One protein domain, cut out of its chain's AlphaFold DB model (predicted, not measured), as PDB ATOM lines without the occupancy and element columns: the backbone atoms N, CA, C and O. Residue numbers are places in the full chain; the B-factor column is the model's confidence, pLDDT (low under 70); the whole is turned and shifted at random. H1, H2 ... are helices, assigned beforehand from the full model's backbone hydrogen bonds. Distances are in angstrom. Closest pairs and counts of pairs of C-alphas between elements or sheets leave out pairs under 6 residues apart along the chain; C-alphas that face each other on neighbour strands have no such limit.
ATOM      1  N   GLY A 126     236.978 166.154 115.510       50.59
ATOM      2  CA  GLY A 126     235.802 166.956 115.783       50.59
ATOM      3  C   GLY A 126     236.193 168.418 115.895       50.59
ATOM      4  O   GLY A 126     236.998 168.798 116.756       50.59
ATOM      5  N   ASN A 127     235.592 169.234 115.034       52.94
ATOM      6  CA  ASN A 127     235.657 170.686 115.094       52.94
ATOM      7  C   ASN A 127     235.357 171.189 116.521       52.94
ATOM      8  O   ASN A 127     234.809 170.496 117.387       52.94
ATOM      9  N   LYS A 128     235.819 172.395 116.845       60.53
ATOM     10  CA  LYS A 128     235.480 173.029 118.120       60.53
ATOM     11  C   LYS A 128     233.991 173.386 118.087       60.53
ATOM     12  O   LYS A 128     233.630 174.440 117.594       60.53
ATOM     13  N   ASP A 129     233.134 172.490 118.570       70.12
ATOM     14  CA  ASP A 129     231.695 172.747 118.576       70.12
ATOM     15  C   ASP A 129     231.354 173.827 119.604       70.12
ATOM     16  O   ASP A 129     231.621 173.661 120.799       70.12
ATOM     17  N   PHE A 130     230.725 174.913 119.154       73.88
ATOM     18  CA  PHE A 130     230.211 175.986 120.010       73.88
ATOM     19  C   PHE A 130     229.296 175.442 121.125       73.88
ATOM     20  O   PHE A 130     229.388 175.863 122.277       73.88
ATOM     21  N   TYR A 131     228.511 174.397 120.838       79.50
ATOM     22  CA  TYR A 131     227.668 173.714 121.827       79.50
ATOM     23  C   TYR A 131     228.441 173.129 123.012       79.50
ATOM     24  O   TYR A 131     227.928 173.129 124.130       79.50
ATOM     25  N   SER A 132     229.679 172.671 122.799       78.81
ATOM     26  CA  SER A 132     230.514 172.157 123.892       78.81
ATOM     27  C   SER A 132     230.894 173.257 124.883       78.81
ATOM     28  O   SER A 132     231.064 172.987 126.070       78.81
ATOM     29  N   ILE A 133     230.983 174.501 124.407       80.38
ATOM     30  CA  ILE A 133     231.257 175.686 125.219       80.38
ATOM     31  C   ILE A 133     230.016 176.050 126.026       80.38
ATOM     32  O   ILE A 133     230.123 176.242 127.235       80.38
ATOM     33  N   LEU A 134     228.842 176.058 125.388       80.81
ATOM     34  CA  LEU A 134     227.566 176.291 126.071       80.81
ATOM     35  C   LEU A 134     227.326 175.282 127.205       80.81
ATOM     36  O   LEU A 134     226.893 175.665 128.288       80.81
ATOM     37  N   GLU A 135     227.696 174.012 127.014       82.75
ATOM     38  CA  GLU A 135     227.600 172.998 128.073       82.75
ATOM     39  C   GLU A 135     228.517 173.304 129.274       82.75
ATOM     40  O   GLU A 135     228.172 173.005 130.417       82.75
ATOM     41  N   GLN A 136     229.685 173.920 129.049       81.62
ATOM     42  CA  GLN A 136     230.531 174.385 130.155       81.62
ATOM     43  C   GLN A 136     229.913 175.591 130.865       81.62
ATOM     44  O   GLN A 136     229.945 175.647 132.092       81.62
ATOM     45  N   VAL A 137     229.318 176.524 130.114       83.25
ATOM     46  CA  VAL A 137     228.632 177.695 130.682       83.25
ATOM     47  C   VAL A 137     227.462 177.260 131.566       83.25
ATOM     48  O   VAL A 137     227.323 177.764 132.678       83.25
ATOM     49  N   GLN A 138     226.691 176.258 131.139       84.94
ATOM     50  CA  GLN A 138     225.580 175.695 131.911       84.94
ATOM     51  C   GLN A 138     226.022 175.099 133.259       84.94
ATOM     52  O   GLN A 138     225.307 175.207 134.252       84.94
ATOM     53  N   LYS A 139     227.215 174.490 133.321       82.31
ATOM     54  CA  LYS A 139     227.775 173.959 134.580       82.31
ATOM     55  C   LYS A 139     228.119 175.068 135.571       82.31
ATOM     56  O   LYS A 139     228.110 174.828 136.773       82.31
ATOM     57  N   THR A 140     228.436 176.260 135.068       84.69
ATOM     58  CA  THR A 140     228.761 177.431 135.893       84.69
ATOM     59  C   THR A 140     227.557 178.322 136.194       84.69
ATOM     60  O   THR A 140     227.556 178.993 137.219       84.69
ATOM     61  N   CYS A 141     226.541 178.330 135.330       84.00
ATOM     62  CA  CYS A 141     225.338 179.142 135.465       84.00
ATOM     63  C   CYS A 141     224.111 178.306 135.084       84.00
ATOM     64  O   CYS A 141     223.891 178.005 133.910       84.00
ATOM     65  N   THR A 142     223.306 177.936 136.080       82.62
ATOM     66  CA  THR A 142     222.122 177.088 135.884       82.62
ATOM     67  C   THR A 142     221.020 177.785 135.090       82.62
ATOM     68  O   THR A 142     220.305 177.118 134.356       82.62
ATOM     69  N   GLU A 143     220.921 179.113 135.150       83.00
ATOM     70  CA  GLU A 143     219.961 179.905 134.358       83.00
ATOM     71  C   GLU A 143     220.274 179.856 132.852       83.00
ATOM     72  O   GLU A 143     219.380 179.878 132.009       83.00
ATOM     73  N   ALA A 144     221.550 179.685 132.492       85.56
ATOM     74  CA  ALA A 144     221.959 179.523 131.099       85.56
ATOM     75  C   ALA A 144     221.532 178.167 130.498       85.56
ATOM     76  O   ALA A 144     221.662 177.974 129.286       85.56
ATOM     77  N   ALA A 145     221.034 177.228 131.316       85.94
ATOM     78  CA  ALA A 145     220.535 175.930 130.868       85.94
ATOM     79  C   ALA A 145     219.345 176.066 129.916       85.94
ATOM     80  O   ALA A 145     219.341 175.451 128.848       85.94
ATOM     81  N   GLU A 146     218.360 176.881 130.293       86.94
ATOM     82  CA  GLU A 146     217.123 177.061 129.533       86.94
ATOM     83  C   GLU A 146     217.432 177.669 128.164       86.94
ATOM     84  O   GLU A 146     217.095 177.090 127.135       86.94
ATOM     85  N   LEU A 147     218.220 178.747 128.149       88.38
ATOM     86  CA  LEU A 147     218.673 179.401 126.921       88.38
ATOM     87  C   LEU A 147     219.498 178.462 126.026       88.38
ATOM     88  O   LEU A 147     219.303 178.428 124.811       88.38
ATOM     89  N   SER A 148     220.400 177.665 126.609       85.62
ATOM     90  CA  SER A 148     221.219 176.708 125.848       85.62
ATOM     91  C   SER A 148     220.374 175.613 125.195       85.62
ATOM     92  O   SER A 148     220.687 175.180 124.082       85.62
ATOM     93  N   ASN A 149     219.308 175.169 125.863       85.56
ATOM     94  CA  ASN A 149     218.366 174.203 125.305       85.56
ATOM     95  C   ASN A 149     217.546 174.828 124.171       85.56
ATOM     96  O   ASN A 149     217.487 174.242 123.090       85.56
ATOM     97  N   THR A 150     217.038 176.051 124.347       88.00
ATOM     98  CA  THR A 150     216.313 176.779 123.291       88.00
ATOM     99  C   THR A 150     217.166 176.982 122.038       88.00
ATOM    100  O   THR A 150     216.689 176.780 120.923       88.00
ATOM    101  N   VAL A 151     218.451 177.327 122.188       85.00
ATOM    102  CA  VAL A 151     219.369 177.482 121.044       85.00
ATOM    103  C   VAL A 151     219.562 176.156 120.299       85.00
ATOM    104  O   VAL A 151     219.525 176.132 119.067       85.00
ATOM    105  N   LYS A 152     219.725 175.040 121.024       83.69
ATOM    106  CA  LYS A 152     219.833 173.702 120.416       83.69
ATOM    107  C   LYS A 152     218.560 173.337 119.660       83.69
ATOM    108  O   LYS A 152     218.638 172.927 118.505       83.69
ATOM    109  N   GLU A 153     217.399 173.531 120.274       85.00
ATOM    110  CA  GLU A 153     216.102 173.265 119.649       85.00
ATOM    111  C   GLU A 153     215.907 174.101 118.379       85.00
ATOM    112  O   GLU A 153     215.634 173.544 117.315       85.00
ATOM    113  N   ALA A 154     216.159 175.410 118.441       82.50
ATOM    114  CA  ALA A 154     216.052 176.303 117.289       82.50
ATOM    115  C   ALA A 154     217.006 175.916 116.142       82.50
ATOM    116  O   ALA A 154     216.633 175.984 114.967       82.50
ATOM    117  N   SER A 155     218.229 175.484 116.463       76.31
ATOM    118  CA  SER A 155     219.201 175.038 115.457       76.31
ATOM    119  C   SER A 155     218.780 173.742 114.754       76.31
ATOM    120  O   SER A 155     218.921 173.629 113.534       76.31
ATOM    121  N   ASN A 156     218.189 172.805 115.501       77.75
ATOM    122  CA  ASN A 156     217.662 171.557 114.962       77.75
ATOM    123  C   ASN A 156     216.453 171.816 114.061       77.75
ATOM    124  O   ASN A 156     216.351 171.205 113.003       77.75
ATOM    125  N   ILE A 157     215.572 172.748 114.437       77.69
ATOM    126  CA  ILE A 157     214.404 173.115 113.625       77.69
ATOM    127  C   ILE A 157     214.842 173.664 112.262       77.69
ATOM    128  O   ILE A 157     214.381 173.161 111.240       77.69
ATOM    129  N   LYS A 158     215.792 174.610 112.221       74.44
ATOM    130  CA  LYS A 158     216.329 175.145 110.953       74.44
ATOM    131  C   LYS A 158     216.989 174.060 110.099       74.44
ATOM    132  O   LYS A 158     216.833 174.046 108.881       74.44
ATOM    133  N   LEU A 159     217.724 173.137 110.724       74.31
ATOM    134  CA  LEU A 159     218.338 172.005 110.027       74.31
ATOM    135  C   LEU A 159     217.273 171.086 109.408       74.31
ATOM    136  O   LEU A 159     217.371 170.733 108.235       74.31
ATOM    137  N   VAL A 160     216.257 170.716 110.189       75.81
ATOM    138  CA  VAL A 160     215.157 169.849 109.748       75.81
ATOM    139  C   VAL A 160     214.355 170.515 108.635       75.81
ATOM    140  O   VAL A 160     214.039 169.856 107.648       75.81
ATOM    141  N   GLU A 161     214.073 171.814 108.740       76.81
ATOM    142  CA  GLU A 161     213.402 172.583 107.691       76.81
ATOM    143  C   GLU A 161     214.219 172.581 106.394       76.81
ATOM    144  O   GLU A 161     213.688 172.234 105.340       76.81
ATOM    145  N   ASN A 162     215.524 172.855 106.470       78.62
ATOM    146  CA  ASN A 162     216.411 172.838 105.306       78.62
ATOM    147  C   ASN A 162     216.467 171.457 104.638       78.62
ATOM    148  O   ASN A 162     216.345 171.363 103.418       78.62
ATOM    149  N   ILE A 163     216.591 170.386 105.427       83.88
ATOM    150  CA  ILE A 163     216.582 169.007 104.920       83.88
ATOM    151  C   ILE A 163     215.232 168.681 104.269       83.88
ATOM    152  O   ILE A 163     215.188 168.111 103.181       83.88
ATOM    153  N   THR A 164     214.126 169.072 104.902       82.38
ATOM    154  CA  THR A 164     212.771 168.810 104.396       82.38
ATOM    155  C   THR A 164     212.510 169.569 103.096       82.38
ATOM    156  O   THR A 164     211.958 169.005 102.150       82.38
ATOM    157  N   LEU A 165     212.944 170.829 103.008       85.12
ATOM    158  CA  LEU A 165     212.864 171.631 101.789       85.12
ATOM    159  C   LEU A 165     213.707 171.032 100.658       85.12
ATOM    160  O   LEU A 165     213.249 171.010  99.515       85.12
ATOM    161  N   ASP A 166     214.894 170.503 100.952       85.12
ATOM    162  CA  ASP A 166     215.737 169.846  99.946       85.12
ATOM    163  C   ASP A 166     215.169 168.503  99.474       85.12
ATOM    164  O   ASP A 166     215.194 168.210  98.272       85.12
ATOM    165  N   MET A 167     214.583 167.714 100.379       88.38
ATOM    166  CA  MET A 167     213.843 166.505 100.007       88.38
ATOM    167  C   MET A 167     212.645 166.851  99.116       88.38
ATOM    168  O   MET A 167     212.457 166.233  98.068       88.38
ATOM    169  N   LYS A 168     211.882 167.891  99.470       84.75
ATOM    170  CA  LYS A 168     210.719 168.351  98.699       84.75
ATOM    171  C   LYS A 168     211.109 168.858  97.305       84.75
ATOM    172  O   LYS A 168     210.506 168.452  96.317       84.75
ATOM    173  N   ARG A 169     212.175 169.659  97.197       86.75
ATOM    174  CA  ARG A 169     212.721 170.104  95.898       86.75
ATOM    175  C   ARG A 169     213.236 168.944  95.048       86.75
ATOM    176  O   ARG A 169     213.172 169.018  93.824       86.75
ATOM    177  N   SER A 170     213.771 167.894  95.666       83.94
ATOM    178  CA  SER A 170     214.247 166.704  94.948       83.94
ATOM    179  C   SER A 170     213.090 165.867  94.399       83.94
ATOM    180  O   SER A 170     213.171 165.404  93.261       83.94
ATOM    181  N   LEU A 171     211.989 165.761  95.149       86.38
ATOM    182  CA  LEU A 171     210.754 165.115  94.700       86.38
ATOM    183  C   LEU A 171     210.130 165.860  93.504       86.38
ATOM    184  O   LEU A 171     209.849 165.257  92.473       86.38
ATOM    185  N   GLU A 172     210.039 167.192  93.584       84.62
ATOM    186  CA  GLU A 172     209.513 168.031  92.493       84.62
ATOM    187  C   GLU A 172     210.370 167.971  91.211       84.62
ATOM    188  O   GLU A 172     209.863 168.191  90.110       84.62
ATOM    189  N   ARG A 173     211.677 167.685  91.321       80.62
ATOM    190  CA  ARG A 173     212.554 167.461  90.157       80.62
ATOM    191  C   ARG A 173     212.320 166.096  89.513       80.62
ATOM    192  O   ARG A 173     212.390 166.005  88.292       80.62
ATOM    193  N   GLN A 174     212.033 165.061  90.306       78.44
ATOM    194  CA  GLN A 174     211.655 163.748  89.778       78.44
ATOM    195  C   GLN A 174     210.314 163.797  89.042       78.44
ATOM    196  O   GLN A 174     210.195 163.216  87.966       78.44
TER     197      GLN A 174
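This is residues 126 to 174 of the 179 residues of the protein "RUN domain-containing protein" of Bugula neritina (UniProt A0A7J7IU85). Look first for a lopsided helical hairpin: a short helix, H1, folds back through a tight turn onto the first part of a much longer helix, H2, whose residues 153 to 174 stand free and stick out as a long arm. The printed part has 49 residues with two named helices, H1 then H2, and no named strand; its class is all helix. It is extended, with a radius of gyration of the C-alphas of 15.8 A, and spans 51 by 24 by 7 A.

Start with H1, residues 130 to 140, and pass over the tight link of three residues to H2, residues 144 to 174. The two form a helical hairpin, running opposite ways at a shallow tilt of 22 degrees. They touch, H2 with residues 144 to 152 alone; the closest C-alphas, of Gln 138 and Ala 145, are 5.2 A apart. In H1 and H2 every O i to N i+4 pair is within hydrogen-bond range.

Find C-alpha 130 at (230.211, 175.986, 120.010); from there H1 runs 16.0 A to C-alpha 140. Then find C-alpha 144 at (221.959, 179.523, 131.099), where H2 begins its 45.4 A to C-alpha 174 at (211.655, 163.748, 89.778).

The two C-alphas farthest apart, those of Thr 140 and Gln 174, are 51.1 A from each other. The printed part has no cut. In the B-factor column, residues 126 to 128 are under 70.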